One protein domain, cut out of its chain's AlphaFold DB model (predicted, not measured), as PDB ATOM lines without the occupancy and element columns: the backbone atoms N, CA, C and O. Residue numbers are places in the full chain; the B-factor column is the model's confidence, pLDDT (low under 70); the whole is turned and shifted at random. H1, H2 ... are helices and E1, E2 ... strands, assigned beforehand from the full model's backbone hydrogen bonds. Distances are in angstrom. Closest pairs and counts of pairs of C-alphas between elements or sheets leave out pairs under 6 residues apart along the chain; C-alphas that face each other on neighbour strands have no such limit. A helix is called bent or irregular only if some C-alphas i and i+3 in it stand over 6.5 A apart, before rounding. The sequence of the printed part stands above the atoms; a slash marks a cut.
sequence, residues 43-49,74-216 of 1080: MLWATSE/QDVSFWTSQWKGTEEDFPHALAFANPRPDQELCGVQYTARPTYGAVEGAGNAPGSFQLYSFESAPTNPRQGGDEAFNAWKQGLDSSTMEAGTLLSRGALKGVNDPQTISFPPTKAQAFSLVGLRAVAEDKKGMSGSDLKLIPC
ATOM      1  N   MET A  43      29.648  54.095  84.174       73.62
ATOM      2  CA  MET A  43      29.958  53.686  82.802       73.62
ATOM      3  C   MET A  43      30.056  52.160  82.670       73.62
ATOM      4  O   MET A  43      30.745  51.506  83.449       73.62
ATOM      5  N   LEU A  44      29.376  51.589  81.669       74.88
ATOM      6  CA  LEU A  44      29.380  50.144  81.414       74.88
ATOM      7  C   LEU A  44      30.367  49.777  80.306       74.88
ATOM      8  O   LEU A  44      31.227  48.922  80.498       74.88
ATOM      9  N   TRP A  45      30.228  50.408  79.139       74.25
ATOM     10  CA  TRP A  45      31.104  50.209  77.983       74.25
ATOM     11  C   TRP A  45      30.846  51.267  76.906       74.25
ATOM     12  O   TRP A  45      29.811  51.931  76.889       74.25
ATOM     13  N   ALA A  46      31.773  51.371  75.957       73.56
ATOM     14  CA  ALA A  46      31.577  52.039  74.677       73.56
ATOM     15  C   ALA A  46      31.877  51.045  73.543       73.56
ATOM     16  O   ALA A  46      32.614  50.075  73.736       73.56
ATOM     17  N   THR A  47      31.315  51.263  72.354       68.06
ATOM     18  CA  THR A  47      31.606  50.430  71.167       68.06
ATOM     19  C   THR A  47      33.016  50.642  70.607       68.06
ATOM     20  O   THR A  47      33.412  49.957  69.669       68.06
ATOM     21  N   SER A  48      33.773  51.581  71.174       62.94
ATOM     22  CA  SER A  48      35.169  51.870  70.849       62.94
ATOM     23  C   SER A  48      36.120  51.326  71.917       62.94
ATOM     24  O   SER A  48      35.897  51.555  73.105       62.94
ATOM     25  N   GLU A  49      37.199  50.653  71.506       51.88
ATOM     26  CA  GLU A  49      38.181  50.042  72.411       51.88
ATOM     27  C   GLU A  49      39.425  50.931  72.591       51.88
ATOM     28  O   GLU A  49      40.432  50.757  71.911       51.88
ATOM     29  N   GLN A  74      33.497  56.655  91.083       44.78
ATOM     30  CA  GLN A  74      32.075  56.953  90.902       44.78
ATOM     31  C   GLN A  74      31.759  58.439  90.622       44.78
ATOM     32  O   GLN A  74      30.638  58.742  90.232       44.78
ATOM     33  N   ASP A  75      32.729  59.341  90.802       45.81
ATOM     34  CA  ASP A  75      32.573  60.801  90.708       45.81
ATOM     35  C   ASP A  75      33.283  61.383  89.469       45.81
ATOM     36  O   ASP A  75      33.486  62.588  89.382       45.81
ATOM     37  N   VAL A  76      33.699  60.521  88.532       50.91
ATOM     38  CA  VAL A  76      34.491  60.870  87.344       50.91
ATOM     39  C   VAL A  76      33.862  60.210  86.124       50.91
ATOM     40  O   VAL A  76      33.821  58.981  86.035       50.91
ATOM     41  N   SER A  77      33.387  60.988  85.151       51.12
ATOM     42  CA  SER A  77      32.814  60.418  83.928       51.12
ATOM     43  C   SER A  77      33.269  61.165  82.675       51.12
ATOM     44  O   SER A  77      32.519  61.891  82.039       51.12
ATOM     45  N   PHE A  78      34.534  60.961  82.313       51.16
ATOM     46  CA  PHE A  78      35.087  61.309  81.007       51.16
ATOM     47  C   PHE A  78      34.890  60.141  80.017       51.16
ATOM     48  O   PHE A  78      35.219  59.000  80.351       51.16
ATOM     49  N   TRP A  79      34.430  60.393  78.778       53.00
ATOM     50  CA  TRP A  79      34.515  59.412  77.671       53.00
ATOM     51  C   TRP A  79      35.082  60.018  76.386       53.00
ATOM     52  O   TRP A  79      34.611  61.023  75.847       53.00
ATOM     53  N   THR A  80      36.026  59.298  75.784       47.38
ATOM     54  CA  THR A  80      36.366  59.471  74.370       47.38
ATOM     55  C   THR A  80      36.145  58.158  73.643       47.38
ATOM     56  O   THR A  80      36.478  57.096  74.164       47.38
ATOM     57  N   SER A  81      35.613  58.229  72.426       45.03
ATOM     58  CA  SER A  81      35.946  57.242  71.406       45.03
ATOM     59  C   SER A  81      37.014  57.859  70.505       45.03
ATOM     60  O   SER A  81      36.711  58.550  69.531       45.03
ATOM     61  N   GLN A  82      38.288  57.692  70.856       46.25
ATOM     62  CA  GLN A  82      39.383  57.989  69.939       46.25
ATOM     63  C   GLN A  82      40.173  56.703  69.690       46.25
ATOM     64  O   GLN A  82      40.624  56.041  70.611       46.25
ATOM     65  N   TRP A  83      40.279  56.304  68.422       43.16
ATOM     66  CA  TRP A  83      41.085  55.161  68.006       43.16
ATOM     67  C   TRP A  83      42.456  55.656  67.563       43.16
ATOM     68  O   TRP A  83      42.568  56.487  66.655       43.16
ATOM     69  N   LYS A  84      43.522  55.085  68.119       39.28
ATOM     70  CA  LYS A  84      44.854  55.221  67.532       39.28
ATOM     71  C   LYS A  84      44.986  54.257  66.348       39.28
ATOM     72  O   LYS A  84      45.346  53.098  66.516       39.28
ATOM     73  N   GLY A  85      44.728  54.755  65.137       47.66
ATOM     74  CA  GLY A  85      45.147  54.096  63.890       47.66
ATOM     75  C   GLY A  85      44.062  53.454  63.016       47.66
ATOM     76  O   GLY A  85      44.422  52.894  61.983       47.66
ATOM     77  N   THR A  86      42.772  53.572  63.347       51.31
ATOM     78  CA  THR A  86      41.657  53.183  62.456       51.31
ATOM     79  C   THR A  86      40.481  54.154  62.578       51.31
ATOM     80  O   THR A  86      39.921  54.326  63.655       51.31
ATOM     81  N   GLU A  87      40.095  54.788  61.471       56.56
ATOM     82  CA  GLU A  87      38.907  55.642  61.363       56.56
ATOM     83  C   GLU A  87      37.651  54.780  61.145       56.56
ATOM     84  O   GLU A  87      37.259  54.532  60.005       56.56
ATOM     85  N   GLU A  88      37.041  54.278  62.218       68.50
ATOM     86  CA  GLU A  88      35.750  53.589  62.113       68.50
ATOM     87  C   GLU A  88      34.604  54.608  62.046       68.50
ATOM     88  O   GLU A  88      34.439  55.421  62.955       68.50
ATOM     89  N   ASP A  89      33.832  54.570  60.958       75.62
ATOM     90  CA  ASP A  89      32.682  55.452  60.756       75.62
ATOM     91  C   ASP A  89      31.562  55.155  61.770       75.62
ATOM     92  O   ASP A  89      31.382  54.012  62.212       75.62
ATOM     93  N   PHE A  90      30.782  56.192  62.097       78.56
ATOM     94  CA  PHE A  90      29.528  56.069  62.846       78.56
ATOM     95  C   PHE A  90      28.631  54.958  62.256       78.56
ATOM     96  O   PHE A  90      28.652  54.727  61.043       78.56
ATOM     97  N   PRO A  91      27.809  54.274  63.075       82.81
ATOM     98  CA  PRO A  91      27.370  54.656  64.418       82.81
ATOM     99  C   PRO A  91      28.279  54.172  65.558       82.81
ATOM    100  O   PRO A  91      28.896  53.111  65.478       82.81
ATOM    101  N   HIS A  92      28.286  54.948  66.644       80.69
ATOM    102  CA  HIS A  92      28.977  54.657  67.907       80.69
ATOM    103  C   HIS A  92      27.971  54.636  69.051       80.69
ATOM    104  O   HIS A  92      27.010  55.399  69.027       80.69
ATOM    105  N   ALA A  93      28.188  53.806  70.068       81.88
ATOM    106  CA  ALA A  93      27.327  53.771  71.242       81.88
ATOM    107  C   ALA A  93      28.110  53.799  72.551       81.88
ATOM    108  O   ALA A  93      29.222  53.278  72.661       81.88
ATOM    109  N   LEU A  94      27.472  54.404  73.543       80.81
ATOM    110  CA  LEU A  94      27.923  54.513  74.918       80.81
ATOM    111  C   LEU A  94      26.839  53.926  75.818       80.81
ATOM    112  O   LEU A  94      25.690  54.346  75.712       80.81
ATOM    113  N   ALA A  95      27.179  52.977  76.687       83.62
ATOM    114  CA  ALA A  95      26.256  52.401  77.659       83.62
ATOM    115  C   ALA A  95      26.675  52.728  79.092       83.62
ATOM    116  O   ALA A  95      27.857  52.677  79.443       83.62
ATOM    117  N   PHE A  96      25.688  53.043  79.924       84.12
ATOM    118  CA  PHE A  96      25.887  53.503  81.294       84.12
ATOM    119  C   PHE A  96      24.713  53.090  82.190       84.12
ATOM    120  O   PHE A  96      23.585  52.947  81.723       84.12
ATOM    121  N   ALA A  97      24.985  52.846  83.469       86.38
ATOM    122  CA  ALA A  97      24.025  52.391  84.467       86.38
ATOM    123  C   ALA A  97      23.578  53.527  85.388       86.38
ATOM    124  O   ALA A  97      24.355  54.431  85.702       86.38
ATOM    125  N   ASN A  98      22.331  53.441  85.847       89.19
ATOM    126  CA  ASN A  98      21.780  54.312  86.874       89.19
ATOM    127  C   ASN A  98      22.190  53.809  88.272       89.19
ATOM    128  O   ASN A  98      21.678  52.773  88.702       89.19
ATOM    129  N   PRO A  99      23.065  54.520  89.009       81.62
ATOM    130  CA  PRO A  99      23.428  54.146  90.376       81.62
ATOM    131  C   PRO A  99      22.282  54.295  91.396       81.62
ATOM    132  O   PRO A  99      22.425  53.809  92.516       81.62
ATOM    133  N   ARG A 100      21.158  54.938  91.034       83.12
ATOM    134  CA  ARG A 100      19.991  55.195  91.903       83.12
ATOM    135  C   ARG A 100      18.675  54.759  91.234       83.12
ATOM    136  O   ARG A 100      17.893  55.595  90.781       83.12
ATOM    137  N   PRO A 101      18.418  53.443  91.103       75.75
ATOM    138  CA  PRO A 101      17.222  52.921  90.429       75.75
ATOM    139  C   PRO A 101      15.913  53.157  91.206       75.75
ATOM    140  O   PRO A 101      14.825  52.919  90.688       75.75
ATOM    141  N   ASP A 102      15.990  53.610  92.455       74.88
ATOM    142  CA  ASP A 102      14.851  54.037  93.266       74.88
ATOM    143  C   ASP A 102      14.257  55.382  92.807       74.88
ATOM    144  O   ASP A 102      13.063  55.633  93.025       74.88
ATOM    145  N   GLN A 103      15.044  56.185  92.088       77.38
ATOM    146  CA  GLN A 103      14.702  57.520  91.612       77.38
ATOM    147  C   GLN A 103      14.254  57.538  90.139       77.38
ATOM    148  O   GLN A 103      14.823  56.847  89.295       77.38
ATOM    149  N   GLU A 104      13.229  58.339  89.819       85.88
ATOM    150  CA  GLU A 104      12.815  58.563  88.425       85.88
ATOM    151  C   GLU A 104      13.738  59.559  87.721       85.88
ATOM    152  O   GLU A 104      14.079  60.614  88.261       85.88
ATOM    153  N   LEU A 105      14.104  59.226  86.488       88.38
ATOM    154  CA  LEU A 105      14.935  60.032  85.606       88.38
ATOM    155  C   LEU A 105      14.100  60.610  84.470       88.38
ATOM    156  O   LEU A 105      13.293  59.900  83.870       88.38
ATOM    157  N   CYS A 106      14.343  61.877  84.151       88.56
ATOM    158  CA  CYS A 106      13.647  62.615  83.093       88.56
ATOM    159  C   CYS A 106      14.600  63.154  82.015       88.56
ATOM    160  O   CYS A 106      14.171  63.776  81.038       88.56
ATOM    161  N   GLY A 107      15.906  62.943  82.173       91.19
ATOM    162  CA  GLY A 107      16.858  63.344  81.155       91.19
ATOM    163  C   GLY A 107      18.263  62.809  81.361       91.19
ATOM    164  O   GLY A 107      18.604  62.218  82.384       91.19
ATOM    165  N   VAL A 108      19.084  63.051  80.348       90.94
ATOM    166  CA  VAL A 108      20.533  62.870  80.354       90.94
ATOM    167  C   VAL A 108      21.141  64.187  79.892       90.94
ATOM    168  O   VAL A 108      20.795  64.684  78.823       90.94
ATOM    169  N   GLN A 109      22.030  64.764  80.684       88.12
ATOM    170  CA  GLN A 109      22.835  65.911  80.286       88.12
ATOM    171  C   GLN A 109      24.073  65.410  79.544       88.12
ATOM    172  O   GLN A 109      24.656  64.425  79.977       88.12
ATOM    173  N   TYR A 110      24.469  66.060  78.451       86.31
ATOM    174  CA  TYR A 110      25.670  65.756  77.672       86.31
ATOM    175  C   TYR A 110      26.440  67.039  77.369       86.31
ATOM    176  O   TYR A 110      25.884  67.969  76.787       86.31
ATOM    177  N   THR A 111      27.733  67.065  77.665       79.06
ATOM    178  CA  THR A 111      28.611  68.203  77.370       79.06
ATOM    179  C   THR A 111      29.623  67.799  76.301       79.06
ATOM    180  O   THR A 111      30.260  66.746  76.400       79.06
ATOM    181  N   ALA A 112      29.762  68.595  75.234       75.88
ATOM    182  CA  ALA A 112      30.712  68.280  74.169       75.88
ATOM    183  C   ALA A 112      32.143  68.647  74.591       75.88
ATOM    184  O   ALA A 112      32.391  69.717  75.135       75.88
ATOM    185  N   ARG A 113      33.107  67.781  74.267       69.94
ATOM    186  CA  ARG A 113      34.538  68.012  74.539       69.94
ATOM    187  C   ARG A 113      35.048  69.226  73.747       69.94
ATOM    188  O   ARG A 113      34.797  69.231  72.553       69.94
ATOM    189  N   PRO A 114      35.819  70.179  74.294       61.59
ATOM    190  CA  PRO A 114      36.455  71.247  73.506       61.59
ATOM    191  C   PRO A 114      37.481  70.745  72.468       61.59
ATOM    192  O   PRO A 114      38.063  69.668  72.621       61.59
ATOM    193  N   THR A 115      37.741  71.523  71.409       57.72
ATOM    194  CA  THR A 115      38.849  71.238  70.464       57.72
ATOM    195  C   THR A 115      40.198  71.745  70.988       57.72
ATOM    196  O   THR A 115      40.267  72.716  71.732       57.72
ATOM    197  N   TYR A 116      41.302  71.093  70.597       46.72
ATOM    198  CA  TYR A 116      42.649  71.453  71.062       46.72
ATOM    199  C   TYR A 116      42.995  72.908  70.686       46.72
ATOM    200  O   TYR A 116      43.214  73.209  69.513       46.72
ATOM    201  N   GLY A 117      43.040  73.802  71.682       48.41
ATOM    202  CA  GLY A 117      43.353  75.226  71.512       48.41
ATOM    203  C   GLY A 117      42.154  76.177  71.370       48.41
ATOM    204  O   GLY A 117      42.379  77.358  71.116       48.41
ATOM    205  N   ALA A 118      40.913  75.706  71.545       53.06
ATOM    206  CA  ALA A 118      39.702  76.534  71.527       53.06
ATOM    207  C   ALA A 118      38.769  76.212  72.712       53.06
ATOM    208  O   ALA A 118      38.739  75.083  73.193       53.06
ATOM    209  N   VAL A 119      37.983  77.200  73.160       49.44
ATOM    210  CA  VAL A 119      36.904  77.039  74.166       49.44
ATOM    211  C   VAL A 119      35.571  76.584  73.551       49.44
ATOM    212  O   VAL A 119      34.597  76.354  74.262       49.44
ATOM    213  N   GLU A 120      35.523  76.427  72.227       55.22
ATOM    214  CA  GLU A 120      34.355  75.932  71.497       55.22
ATOM    215  C   GLU A 120      34.311  74.392  71.503       55.22
ATOM    216  O   GLU A 120      35.340  73.712  71.377       55.22
ATOM    217  N   GLY A 121      33.106  73.832  71.649       56.94
ATOM    218  CA  GLY A 121      32.887  72.386  71.673       56.94
ATOM    219  C   GLY A 121      33.291  71.712  70.354       56.94
ATOM    220  O   GLY A 121      33.174  72.263  69.261       56.94
ATOM    221  N   ALA A 122      33.791  70.485  70.434       66.00
ATOM    222  CA  ALA A 122      34.261  69.730  69.286       66.00
ATOM    223  C   ALA A 122      33.090  69.233  68.437       66.00
ATOM    224  O   ALA A 122      32.086  68.722  68.941       66.00
ATOM    225  N   GLY A 123      33.280  69.264  67.117       71.69
ATOM    226  CA  GLY A 123      32.327  68.730  66.140       71.69
ATOM    227  C   GLY A 123      32.106  67.211  66.203       71.69
ATOM    228  O   GLY A 123      31.279  66.702  65.458       71.69
ATOM    229  N   ASN A 124      32.807  66.489  67.084       74.06
ATOM    230  CA  ASN A 124      32.662  65.044  67.300       74.06
ATOM    231  C   ASN A 124      31.436  64.682  68.167       74.06
ATOM    232  O   ASN A 124      31.162  63.502  68.377       74.06
ATOM    233  N   ALA A 125      30.709  65.665  68.713       82.25
ATOM    234  CA  ALA A 125      29.437  65.406  69.385       82.25
ATOM    235  C   ALA A 125      28.434  64.737  68.416       82.25
ATOM    236  O   ALA A 125      28.511  64.974  67.206       82.25
ATOM    237  N   PRO A 126      27.478  63.923  68.897       85.62
ATOM    238  CA  PRO A 126      26.456  63.311  68.048       85.62
ATOM    239  C   PRO A 126      25.551  64.341  67.343       85.62
ATOM    240  O   PRO A 126      24.565  64.812  67.904       85.62
ATOM    241  N   GLY A 127      25.819  64.632  66.068       85.44
ATOM    242  CA  GLY A 127      24.949  65.432  65.190       85.44
ATOM    243  C   GLY A 127      23.673  64.695  64.751       85.44
ATOM    244  O   GLY A 127      22.829  65.239  64.037       85.44
ATOM    245  N   SER A 128      23.540  63.430  65.147       90.06
ATOM    246  CA  SER A 128      22.283  62.690  65.261       90.06
ATOM    247  C   SER A 128      22.472  61.597  66.308       90.06
ATOM    248  O   SER A 128      23.503  60.925  66.291       90.06
ATOM    249  N   PHE A 129      21.486  61.377  67.175       92.12
ATOM    250  CA  PHE A 129      21.530  60.333  68.194       92.12
ATOM    251  C   PHE A 129      20.196  59.603  68.375       92.12
ATOM    252  O   PHE A 129      19.127  60.099  68.008       92.12
ATOM    253  N   GLN A 130      20.278  58.433  69.000       91.69
ATOM    254  CA  GLN A 130      19.167  57.701  69.596       91.69
ATOM    255  C   GLN A 130      19.551  57.317  71.030       91.69
ATOM    256  O   GLN A 130      20.668  56.861  71.263       91.69
ATOM    257  N   LEU A 131      18.646  57.504  71.987       91.56
ATOM    258  CA  LEU A 131      18.845  57.134  73.388       91.56
ATOM    259  C   LEU A 131      17.879  56.012  73.763       91.56
ATOM    260  O   LEU A 131      16.669  56.153  73.578       91.56
ATOM    261  N   TYR A 132      18.412  54.926  74.310       91.06
ATOM    262  CA  TYR A 132      17.661  53.747  74.736       91.06
ATOM    263  C   TYR A 132      17.776  53.531  76.244       91.06
ATOM    264  O   TYR A 132      18.804  53.864  76.832       91.06
ATOM    265  N   SER A 133      16.760  52.916  76.844       91.44
ATOM    266  CA  SER A 133      16.777  52.413  78.219       91.44
ATOM    267  C   SER A 133      16.598  50.905  78.293       91.44
ATOM    268  O   SER A 133      15.951  50.297  77.436       91.44
ATOM    269  N   PHE A 134      17.132  50.315  79.357       89.69
ATOM    270  CA  PHE A 134      17.170  48.880  79.591       89.69
ATOM    271  C   PHE A 134      16.913  48.563  81.071       89.69
ATOM    272  O   PHE A 134      17.380  49.266  81.970       89.69
ATOM    273  N   GLU A 135      16.206  47.460  81.323       87.62
ATOM    274  CA  GLU A 135      15.970  46.924  82.675       87.62
ATOM    275  C   GLU A 135      17.236  46.318  83.305       87.62
ATOM    276  O   GLU A 135      17.287  46.089  84.508       87.62
ATOM    277  N   SER A 136      18.267  46.051  82.500       85.94
ATOM    278  CA  SER A 136      19.579  45.565  82.930       85.94
ATOM    279  C   SER A 136      20.667  46.024  81.953       85.94
ATOM    280  O   SER A 136      20.367  46.525  80.870       85.94
ATOM    281  N   ALA A 137      21.941  45.889  82.336       83.75
ATOM    282  CA  ALA A 137      23.072  46.318  81.513       83.75
ATOM    283  C   ALA A 137      23.029  45.682  80.101       83.75
ATOM    284  O   ALA A 137      23.069  44.451  80.000       83.75
ATOM    285  N   PRO A 138      22.978  46.480  79.015       83.44
ATOM    286  CA  PRO A 138      22.973  45.942  77.658       83.44
ATOM    287  C   PRO A 138      24.327  45.311  77.305       83.44
ATOM    288  O   PRO A 138      25.368  45.716  77.826       83.44
ATOM    289  N   THR A 139      24.336  44.336  76.394       81.25
ATOM    290  CA  THR A 139      25.570  43.695  75.908       81.25
ATOM    291  C   THR A 139      26.328  44.619  74.954       81.25
ATOM    292  O   THR A 139      25.718  45.224  74.073       81.25
ATOM    293  N   ASN A 140      27.660  44.695  75.075       80.06
ATOM    294  CA  ASN A 140      28.488  45.441  74.125       80.06
ATOM    295  C   ASN A 140      28.501  44.721  72.759       80.06
ATOM    296  O   ASN A 140      29.042  43.613  72.676       80.06
ATOM    297  N   PRO A 141      27.982  45.328  71.674       76.19
ATOM    298  CA  PRO A 141      27.904  44.675  70.368       76.19
ATOM    299  C   PRO A 141      29.287  44.375  69.765       76.19
ATOM    300  O   PRO A 141      29.401  43.506  68.902       76.19
ATOM    301  N   ARG A 142      30.358  45.031  70.240       73.69
ATOM    302  CA  ARG A 142      31.733  44.774  69.790       73.69
ATOM    303  C   ARG A 142      32.306  43.451  70.308       73.69
ATOM    304  O   ARG A 142      33.147  42.855  69.643       73.69
ATOM    305  N   GLN A 143      31.808  42.933  71.435       74.81
ATOM    306  CA  GLN A 143      32.269  41.652  71.995       74.81
ATOM    307  C   GLN A 143      31.920  40.443  71.107       74.81
ATOM    308  O   GLN A 143      32.547  39.394  71.236       74.81
ATOM    309  N   GLY A 144      30.951  40.581  70.194       68.75
ATOM    310  CA  GLY A 144      30.574  39.544  69.228       68.75
ATOM    311  C   GLY A 144      31.429  39.502  67.950       68.75
ATOM    312  O   GLY A 144      31.146  38.690  67.071       68.75
ATOM    313  N   GLY A 145      32.452  40.360  67.828       75.62
ATOM    314  CA  GLY A 145      33.285  40.496  66.626       75.62
ATOM    315  C   GLY A 145      32.628  41.300  65.494       75.62
ATOM    316  O   GLY A 145      31.488  41.751  65.607       75.62
ATOM    317  N   ASP A 146      33.350  41.482  64.382       77.44
ATOM    318  CA  ASP A 146      32.952  42.372  63.273       77.44
ATOM    319  C   ASP A 146      31.597  42.014  62.643       77.44
ATOM    320  O   ASP A 146      30.850  42.898  62.227       77.44
ATOM    321  N   GLU A 147      31.253  40.726  62.566       77.62
ATOM    322  CA  GLU A 147      29.982  40.268  61.987       77.62
ATOM    323  C   GLU A 147      28.788  40.672  62.866       77.62
ATOM    324  O   GLU A 147      27.820  41.247  62.365       77.62
ATOM    325  N   ALA A 148      28.893  40.473  64.183       73.44
ATOM    326  CA  ALA A 148      27.876  40.897  65.143       73.44
ATOM    327  C   ALA A 148      27.782  42.427  65.235       73.44
ATOM    328  O   ALA A 148      26.684  42.978  65.314       73.44
ATOM    329  N   PHE A 149      28.919  43.124  65.163       78.06
ATOM    330  CA  PHE A 149      28.946  44.581  65.190       78.06
ATOM    331  C   PHE A 149      28.317  45.188  63.930       78.06
ATOM    332  O   PHE A 149      27.511  46.111  64.026       78.06
ATOM    333  N   ASN A 150      28.599  44.638  62.747       78.94
ATOM    334  CA  ASN A 150      27.969  45.076  61.501       78.94
ATOM    335  C   ASN A 150      26.470  44.743  61.453       78.94
ATOM    336  O   ASN A 150      25.689  45.560  60.962       78.94
ATOM    337  N   ALA A 151      26.051  43.597  61.999       78.12
ATOM    338  CA  ALA A 151      24.635  43.267  62.157       78.12
ATOM    339  C   ALA A 151      23.924  44.253  63.103       78.12
ATOM    340  O   ALA A 151      22.835  44.730  62.788       78.12
ATOM    341  N   TRP A 152      24.567  44.632  64.213       82.31
ATOM    342  CA  TRP A 152      24.075  45.676  65.114       82.31
ATOM    343  C   TRP A 152      23.937  47.029  64.400       82.31
ATOM    344  O   TRP A 152      22.870  47.636  64.476       82.31
ATOM    345  N   LYS A 153      24.950  47.462  63.628       79.81
ATOM    346  CA  LYS A 153      24.896  48.713  62.841       79.81
ATOM    347  C   LYS A 153      23.701  48.741  61.883       79.81
ATOM    348  O   LYS A 153      23.025  49.760  61.785       79.81
ATOM    349  N   GLN A 154      23.425  47.628  61.200       76.31
ATOM    350  CA  GLN A 154      22.293  47.502  60.273       76.31
ATOM    351  C   GLN A 154      20.930  47.464  60.988       76.31
ATOM    352  O   GLN A 154      19.909  47.785  60.384       76.31
ATOM    353  N   GLY A 155      20.905  47.085  62.269       71.81
ATOM    354  CA  GLY A 155      19.691  46.950  63.075       71.81
ATOM    355  C   GLY A 155      19.170  48.246  63.708       71.81
ATOM    356  O   GLY A 155      18.020  48.262  64.141       71.81
ATOM    357  N   LEU A 156      19.951  49.334  63.741       74.31
ATOM    358  CA  LEU A 156      19.599  50.591  64.436       74.31
ATOM    359  C   LEU A 156      18.420  51.372  63.816       74.31
ATOM    360  O   LEU A 156      17.814  52.219  64.481       74.31
ATOM    361  N   ASP A 157      18.068  51.070  62.566       59.56
ATOM    362  CA  ASP A 157      16.879  51.609  61.888       59.56
ATOM    363  C   ASP A 157      15.599  50.810  62.199       59.56
ATOM    364  O   ASP A 157      14.485  51.299  61.997       59.56
ATOM    365  N   SER A 158      15.736  49.592  62.734       53.91
ATOM    366  CA  SER A 158      14.619  48.821  63.278       53.91
ATOM    367  C   SER A 158      14.445  49.192  64.750       53.91
ATOM    368  O   SER A 158      15.413  49.280  65.495       53.91
ATOM    369  N   SER A 159      13.221  49.440  65.206       47.91
ATOM    370  CA  SER A 159      12.914  49.901  66.571       47.91
ATOM    371  C   SER A 159      13.217  48.884  67.691       47.91
ATOM    372  O   SER A 159      12.622  48.963  68.760       47.91
ATOM    373  N   THR A 160      14.090  47.908  67.455       49.66
ATOM    374  CA  THR A 160      14.409  46.813  68.366       49.66
ATOM    375  C   THR A 160      15.908  46.532  68.333       49.66
ATOM    376  O   THR A 160      16.362  45.570  67.716       49.66
ATOM    377  N   MET A 161      16.679  47.350  69.052       58.62
ATOM    378  CA  MET A 161      17.830  46.806  69.775       58.62
ATOM    379  C   MET A 161      17.308  45.677  70.674       58.62
ATOM    380  O   MET A 161      16.281  45.872  71.329       58.62
ATOM    381  N   GLU A 162      17.950  44.505  70.684       58.62
ATOM    382  CA  GLU A 162      17.515  43.373  71.515       58.62
ATOM    383  C   GLU A 162      17.309  43.841  72.974       58.62
ATOM    384  O   GLU A 162      18.261  44.177  73.671       58.62
ATOM    385  N   ALA A 163      16.038  43.910  73.393       61.28
ATOM    386  CA  ALA A 163      15.541  44.280  74.727       61.28
ATOM    387  C   ALA A 163      15.605  45.761  75.194       61.28
ATOM    388  O   ALA A 163      15.317  46.017  76.363       61.28
ATOM    389  N   GLY A 164      15.907  46.744  74.333       75.81
ATOM    390  CA  GLY A 164      15.927  48.175  74.709       75.81
ATOM    391  C   GLY A 164      14.665  48.961  74.326       75.81
ATOM    392  O   GLY A 164      14.139  48.785  73.229       75.81
ATOM    393  N   THR A 165      14.208  49.881  75.184       86.88
ATOM    394  CA  THR A 165      13.134  50.843  74.855       86.88
ATOM    395  C   THR A 165      13.745  52.149  74.364       86.88
ATOM    396  O   THR A 165      14.559  52.751  75.058       86.88
ATOM    397  N   LEU A 166      13.368  52.605  73.170       88.38
ATOM    398  CA  LEU A 166      13.803  53.906  72.665       88.38
ATOM    399  C   LEU A 166      13.128  55.033  73.459       88.38
ATOM    400  O   LEU A 166      11.904  55.146  73.446       88.38
ATOM    401  N   LEU A 167      13.930  55.891  74.083       88.69
ATOM    402  CA  LEU A 167      13.462  57.027  74.874       88.69
ATOM    403  C   LEU A 167      13.443  58.340  74.093       88.69
ATOM    404  O   LEU A 167      12.520  59.136  74.250       88.69
ATOM    405  N   SER A 168      14.469  58.597  73.278       90.25
ATOM    406  CA  SER A 168      14.616  59.883  72.590       90.25
ATOM    407  C   SER A 168      15.449  59.773  71.314       90.25
ATOM    408  O   SER A 168      16.294  58.886  71.170       90.25
ATOM    409  N   ARG A 169      15.208  60.688  70.371       91.56
ATOM    410  CA  ARG A 169      16.009  60.894  69.156       91.56
ATOM    411  C   ARG A 169      16.233  62.388  68.976       91.56
ATOM    412  O   ARG A 169      15.316  63.172  69.204       91.56
ATOM    413  N   GLY A 170      17.408  62.781  68.507       90.88
ATOM    414  CA  GLY A 170      17.697  64.195  68.295       90.88
ATOM    415  C   GLY A 170      19.065  64.440  67.689       90.88
ATOM    416  O   GLY A 170      19.686  63.533  67.139       90.88
ATOM    417  N   ALA A 171      19.529  65.679  67.799       89.88
ATOM    418  CA  ALA A 171      20.866  66.100  67.412       89.88
ATOM    419  C   ALA A 171      21.442  66.991  68.516       89.88
ATOM    420  O   ALA A 171      20.754  67.885  69.007       89.88
ATOM    421  N   LEU A 172      22.689  66.737  68.893       88.94
ATOM    422  CA  LEU A 172      23.460  67.592  69.786       88.94
ATOM    423  C   LEU A 172      24.267  68.592  68.954       88.94
ATOM    424  O   LEU A 172      24.472  68.410  67.753       88.94
ATOM    425  N   LYS A 173      24.719  69.664  69.593       86.62
ATOM    426  CA  LYS A 173      25.605  70.686  69.034       86.62
ATOM    427  C   LYS A 173      27.024  70.483  69.564       86.62
ATOM    428  O   LYS A 173      27.220  69.965  70.660       86.62
ATOM    429  N   GLY A 174      28.020  70.929  68.807       78.06
ATOM    430  CA  GLY A 174      29.409  71.002  69.267       78.06
ATOM    431  C   GLY A 174      29.637  72.231  70.150       78.06
ATOM    432  O   GLY A 174      30.430  73.087  69.791       78.06
ATOM    433  N   VAL A 175      28.902  72.372  71.254       73.31
ATOM    434  CA  VAL A 175      29.074  73.474  72.220       73.31
ATOM    435  C   VAL A 175      29.528  72.922  73.564       73.31
ATOM    436  O   VAL A 175      29.186  71.792  73.908       73.31
ATOM    437  N   ASN A 176      30.309  73.711  74.302       68.50
ATOM    438  CA  ASN A 176      30.834  73.324  75.614       68.50
ATOM    439  C   ASN A 176      29.813  73.534  76.751       68.50
ATOM    440  O   ASN A 176      30.087  73.186  77.893       68.50
ATOM    441  N   ASP A 177      28.634  74.076  76.437       71.06
ATOM    442  CA  ASP A 177      27.523  74.149  77.383       71.06
ATOM    443  C   ASP A 177      26.857  72.770  77.522       71.06
ATOM    444  O   ASP A 177      26.679  72.070  76.512       71.06
ATOM    445  N   PRO A 178      26.445  72.371  78.737       77.88
ATOM    446  CA  PRO A 178      25.705  71.136  78.938       77.88
ATOM    447  C   PRO A 178      24.383  71.127  78.157       77.88
ATOM    448  O   PRO A 178      23.589  72.065  78.211       77.88
ATOM    449  N   GLN A 179      24.118  70.036  77.440       87.88
ATOM    450  CA  GLN A 179      22.933  69.865  76.599       87.88
ATOM    451  C   GLN A 179      22.038  68.760  77.145       87.88
ATOM    452  O   GLN A 179      22.459  67.615  77.292       87.88
ATOM    453  N   THR A 180      20.779  69.092  77.407       89.94
ATOM    454  CA  THR A 180      19.817  68.154  77.987       89.94
ATOM    455  C   THR A 180      19.092  67.348  76.911       89.94
ATOM    456  O   THR A 180      18.408  67.899  76.049       89.94
ATOM    457  N   ILE A 181      19.192  66.025  77.004       91.31
ATOM    458  CA  ILE A 181      18.362  65.054  76.293       91.31
ATOM    459  C   ILE A 181      17.224  64.646  77.230       91.31
ATOM    460  O   ILE A 181      17.416  63.812  78.113       91.31
ATOM    461  N   SER A 182      16.042  65.229  77.052       86.69
ATOM    462  CA  SER A 182      14.860  64.898  77.859       86.69
ATOM    463  C   SER A 182      14.148  63.637  77.364       86.69
ATOM    464  O   SER A 182      14.135  63.341  76.163       86.69
ATOM    465  N   PHE A 183      13.516  62.917  78.290       88.62
ATOM    466  CA  PHE A 183      12.660  61.760  78.019       88.62
ATOM    467  C   PHE A 183      11.577  61.593  79.104       88.62
ATOM    468  O   PHE A 183      11.704  62.179  80.179       88.62
ATOM    469  N   PRO A 184      10.496  60.825  78.844       85.06
ATOM    470  CA  PRO A 184       9.477  60.533  79.855       85.06
ATOM    471  C   PRO A 184      10.065  59.867  81.114       85.06
ATOM    472  O   PRO A 184      11.020  59.100  80.969       85.06
ATOM    473  N   PRO A 185       9.482  60.092  82.311       86.25
ATOM    474  CA  PRO A 185       9.966  59.516  83.566       86.25
ATOM    475  C   PRO A 185      10.230  58.010  83.476       86.25
ATOM    476  O   PRO A 185       9.388  57.246  82.995       86.25
ATOM    477  N   THR A 186      11.399  57.569  83.940       86.56
ATOM    478  CA  THR A 186      11.775  56.149  83.946       86.56
ATOM    479  C   THR A 186      12.687  55.792  85.116       86.56
ATOM    480  O   THR A 186      13.496  56.604  85.555       86.56
ATOM    481  N   LYS A 187      12.581  54.547  85.596       88.25
ATOM    482  CA  LYS A 187      13.466  53.946  86.614       88.25
ATOM    483  C   LYS A 187      14.424  52.904  86.030       88.25
ATOM    484  O   LYS A 187      14.905  52.027  86.744       88.25
ATOM    485  N   ALA A 188      14.662  52.959  84.720       90.25
ATOM    486  CA  ALA A 188      15.520  52.002  84.035       90.25
ATOM    487  C   ALA A 188      16.912  51.906  84.686       90.25
ATOM    488  O   ALA A 188      17.499  52.904  85.113       90.25
ATOM    489  N   GLN A 189      17.446  50.684  84.741       91.88
ATOM    490  CA  GLN A 189      18.728  50.407  85.392       91.88
ATOM    491  C   GLN A 189      19.923  50.776  84.510       91.88
ATOM    492  O   GLN A 189      21.007  51.042  85.029       91.88
ATOM    493  N   ALA A 190      19.752  50.791  83.187       90.69
ATOM    494  CA  ALA A 190      20.805  51.147  82.248       90.69
ATOM    495  C   ALA A 190      20.271  51.883  81.017       90.69
ATOM    496  O   ALA A 190      19.097  51.789  80.661       90.69
ATOM    497  N   PHE A 191      21.166  52.599  80.350       92.00
ATOM    498  CA  PHE A 191      20.891  53.417  79.180       92.00
ATOM    499  C   PHE A 191      21.972  53.208  78.123       92.00
ATOM    500  O   PHE A 191      23.104  52.837  78.440       92.00
ATOM    501  N   SER A 192      21.632  53.475  76.863       89.94
ATOM    502  CA  SER A 192      22.613  53.565  75.785       89.94
ATOM    503  C   SER A 192      22.357  54.768  74.886       89.94
ATOM    504  O   SER A 192      21.294  54.874  74.273       89.94
ATOM    505  N   LEU A 193      23.342  55.667  74.806       89.69
ATOM    506  CA  LEU A 193      23.373  56.784  73.868       89.69
ATOM    507  C   LEU A 193      24.113  56.348  72.602       89.69
ATOM    508  O   LEU A 193      25.323  56.120  72.625       89.69
ATOM    509  N   VAL A 194      23.382  56.249  71.497       89.25
ATOM    510  CA  VAL A 194      23.894  55.861  70.183       89.25
ATOM    511  C   VAL A 194      24.018  57.103  69.310       89.25
ATOM    512  O   VAL A 194      23.013  57.682  68.908       89.25
ATOM    513  N   GLY A 195      25.241  57.515  68.994       88.44
ATOM    514  CA  GLY A 195      25.507  58.498  67.953       88.44
ATOM    515  C   GLY A 195      25.422  57.847  66.575       88.44
ATOM    516  O   GLY A 195      26.040  56.814  66.335       88.44
ATOM    517  N   LEU A 196      24.678  58.459  65.656       87.81
ATOM    518  CA  LEU A 196      24.521  57.996  64.269       87.81
ATOM    519  C   LEU A 196      25.399  58.770  63.279       87.81
ATOM    520  O   LEU A 196      25.685  58.277  62.194       87.81
ATOM    521  N   ARG A 197      25.813  59.988  63.642       87.81
ATOM    522  CA  ARG A 197      26.788  60.819  62.920       87.81
ATOM    523  C   ARG A 197      27.329  61.907  63.846       87.81
ATOM    524  O   ARG A 197      26.662  62.256  64.822       87.81
ATOM    525  N   ALA A 198      28.472  62.486  63.502       86.38
ATOM    526  CA  ALA A 198      29.013  63.672  64.158       86.38
ATOM    527  C   ALA A 198      28.298  64.968  63.727       86.38
ATOM    528  O   ALA A 198      27.578  64.994  62.727       86.38
ATOM    529  N   VAL A 199      28.494  66.047  64.492       84.38
ATOM    530  CA  VAL A 199      28.077  67.415  64.130       84.38
ATOM    531  C   VAL A 199      28.879  67.932  62.935       84.38
ATOM    532  O   VAL A 199      28.312  68.559  62.045       84.38
ATOM    533  N   ALA A 200      30.184  67.660  62.904       82.25
ATOM    534  CA  ALA A 200      31.048  67.979  61.775       82.25
ATOM    535  C   ALA A 200      31.193  66.757  60.857       82.25
ATOM    536  O   ALA A 200      31.591  65.681  61.300       82.25
ATOM    537  N   GLU A 201      30.860  66.920  59.575       79.19
ATOM    538  CA  GLU A 201      30.791  65.817  58.601       79.19
ATOM    539  C   GLU A 201      32.143  65.129  58.345       79.19
ATOM    540  O   GLU A 201      32.175  63.971  57.940       79.19
ATOM    541  N   ASP A 202      33.263  65.813  58.602       78.31
ATOM    542  CA  ASP A 202      34.618  65.262  58.470       78.31
ATOM    543  C   ASP A 202      35.033  64.385  59.664       78.31
ATOM    544  O   ASP A 202      36.117  63.798  59.658       78.31
ATOM    545  N   LYS A 203      34.200  64.300  60.708       78.12
ATOM    546  CA  LYS A 203      34.512  63.593  61.950       78.12
ATOM    547  C   LYS A 203      33.850  62.228  61.997       78.12
ATOM    548  O   LYS A 203      32.649  62.074  61.802       78.12
ATOM    549  N   LYS A 204      34.663  61.229  62.335       76.12
ATOM    550  CA  LYS A 204      34.255  59.820  62.370       76.12
ATOM    551  C   LYS A 204      34.111  59.248  63.779       76.12
ATOM    552  O   LYS A 204      33.545  58.177  63.925       76.12
ATOM    553  N   GLY A 205      34.587  59.956  64.806       72.88
ATOM    554  CA  GLY A 205      34.497  59.545  66.216       72.88
ATOM    555  C   GLY A 205      33.456  60.328  67.022       72.88
ATOM    556  O   GLY A 205      33.041  61.414  66.615       72.88
ATOM    557  N   MET A 206      33.082  59.787  68.186       76.88
ATOM    558  CA  MET A 206      32.134  60.357  69.156       76.88
ATOM    559  C   MET A 206      32.817  60.691  70.501       76.88
ATOM    560  O   MET A 206      33.460  59.833  71.103       76.88
ATOM    561  N   SER A 207      32.684  61.907  71.039       72.69
ATOM    562  CA  SER A 207      33.336  62.264  72.321       72.69
ATOM    563  C   SER A 207      32.602  63.351  73.096       72.69
ATOM    564  O   SER A 207      32.192  64.332  72.477       72.69
ATOM    565  N   GLY A 208      32.533  63.234  74.424       73.81
ATOM    566  CA  GLY A 208      31.979  64.256  75.322       73.81
ATOM    567  C   GLY A 208      32.889  64.495  76.527       73.81
ATOM    568  O   GLY A 208      33.733  63.659  76.838       73.81
ATOM    569  N   SER A 209      32.757  65.659  77.153       68.56
ATOM    570  CA  SER A 209      33.487  66.031  78.368       68.56
ATOM    571  C   SER A 209      32.758  65.615  79.645       68.56
ATOM    572  O   SER A 209      33.442  65.303  80.610       68.56
ATOM    573  N   ASP A 210      31.417  65.592  79.646       72.25
ATOM    574  CA  ASP A 210      30.601  65.236  80.820       72.25
ATOM    575  C   ASP A 210      29.197  64.706  80.435       72.25
ATOM    576  O   ASP A 210      28.694  64.978  79.338       72.25
ATOM    577  N   LEU A 211      28.590  63.905  81.318       77.25
ATOM    578  CA  LEU A 211      27.317  63.199  81.171       77.25
ATOM    579  C   LEU A 211      26.762  62.943  82.556       77.25
ATOM    580  O   LEU A 211      27.374  62.266  83.382       77.25
ATOM    581  N   LYS A 212      25.551  63.434  82.770       83.75
ATOM    582  CA  LYS A 212      24.852  63.301  84.042       83.75
ATOM    583  C   LYS A 212      23.445  62.791  83.800       83.75
ATOM    584  O   LYS A 212      22.799  63.156  82.820       83.75
ATOM    585  N   LEU A 213      22.965  61.929  84.684       86.81
ATOM    586  CA  LEU A 213      21.559  61.554  84.749       86.81
ATOM    587  C   LEU A 213      20.804  62.683  85.438       86.81
ATOM    588  O   LEU A 213      21.261  63.186  86.457       86.81
ATOM    589  N   ILE A 214      19.668  63.084  84.872       87.25
ATOM    590  CA  ILE A 214      18.836  64.165  85.398       87.25
ATOM    591  C   ILE A 214      17.617  63.534  86.081       87.25
ATOM    592  O   ILE A 214      16.739  63.001  85.382       87.25
ATOM    593  N   PRO A 215      17.537  63.597  87.422       84.75
ATOM    594  CA  PRO A 215      16.312  63.336  88.162       84.75
ATOM    595  C   PRO A 215      15.105  64.064  87.589       84.75
ATOM    596  O   PRO A 215      15.205  65.212  87.151       84.75
ATOM    597  N   CYS A 216      13.939  63.430  87.641       76.31
ATOM    598  CA  CYS A 216      12.699  64.159  87.436       76.31
ATOM    599  C   CYS A 216      12.573  65.261  88.489       76.31
ATOM    600  O   CYS A 216      12.633  64.998  89.690       76.31
TER     601      CYS A 216
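Overview. This is residues 43 to 49 and 74 to 216 of the 1080 residues of the protein "Cadherin-like domain-containing protein" of Actinomyces sp. HMSC065F12 (UniProt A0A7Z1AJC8). The domain is a sandwich, two antiparallel sheets face to face with their strands at 33 degrees: a larger sheet E1-E2-E7-E4-E5 and a smaller, twisted one E6-E3-E8. The single helix, H1, lies out at one side and only grazes the larger sheet, while residues 79 to 80 of the long unnamed stretch 74 to 91 pair with edge strand E8. The printed part has 150 residues, with elements in the order E1 E2 E3 E4 H1 E5 E6 E7 E8; its class is mixed, helices and strands, though under half of the residues are in named elements. It is compact, with a radius of gyration of the C-alphas of 14.7 A, and rounded, spanning 41 by 37 by 27 A.

Arrangement. E1, residues 43 to 46, is an edge strand antiparallel to E2, residues 92 to 97, with N 95 and O 45 at 2.8 A. E2 neighbours E7, residues 190 to 198, with N 193 and O 94 at 2.8 A. E7 neighbours E4, residues 126 to 134, with N 194 and O 130 at 2.8 A. E4 neighbours the other edge strand, E5, residues 165 to 170, with N 131 and O 168 at 2.8 A. In the second sheet the inner strand E3, residues 105 to 112, is antiparallel to E6, residues 179 to 186, with N 181 and O 108 at 2.8 A. On its other side is E8, residues 207 to 215, with N 109 and O 212 at 2.8 A. Between the sheets, the closest C-alphas of E5 and E6 are those of Leu 167 and Phe 183, 5.7 A apart. E4 and E6 are near each other, with 7 pairs of C-alphas within 10 A. H1, residues 141 to 155, grazes the five-stranded sheet with residues 141 to 153; 7 of its 11 O i to N i+4 pairs are within hydrogen-bond range.

Along the chain. E1 begins at C-alpha 43, (29.958, 53.686, 82.802). From first to last C-alpha, E3 measures 21.2 A, E4 20.7 A, E7 23.5 A and E8 23.3 A. H1 is irregular, with C-alphas 143 and 146 8.8 A apart. E6 bends by 60 degrees at residue 183 and E8 by 56 degrees at residue 210; E8 ends at C-alpha 215, (16.312, 63.336, 88.162).

Size, cuts and confidence. The two C-alphas farthest apart, of Gly 85 and Asp 102, are 42.2 A apart. Residues 50 to 73 are not printed, and C-alphas 49 and 74 are 20.7 A apart across the cut. The link E3 to E4 is long, with 13 residues. The mean pLDDT of the printed part is 75.7; residues under 70 include 74 to 88, 113 to 122 and 157 to 163.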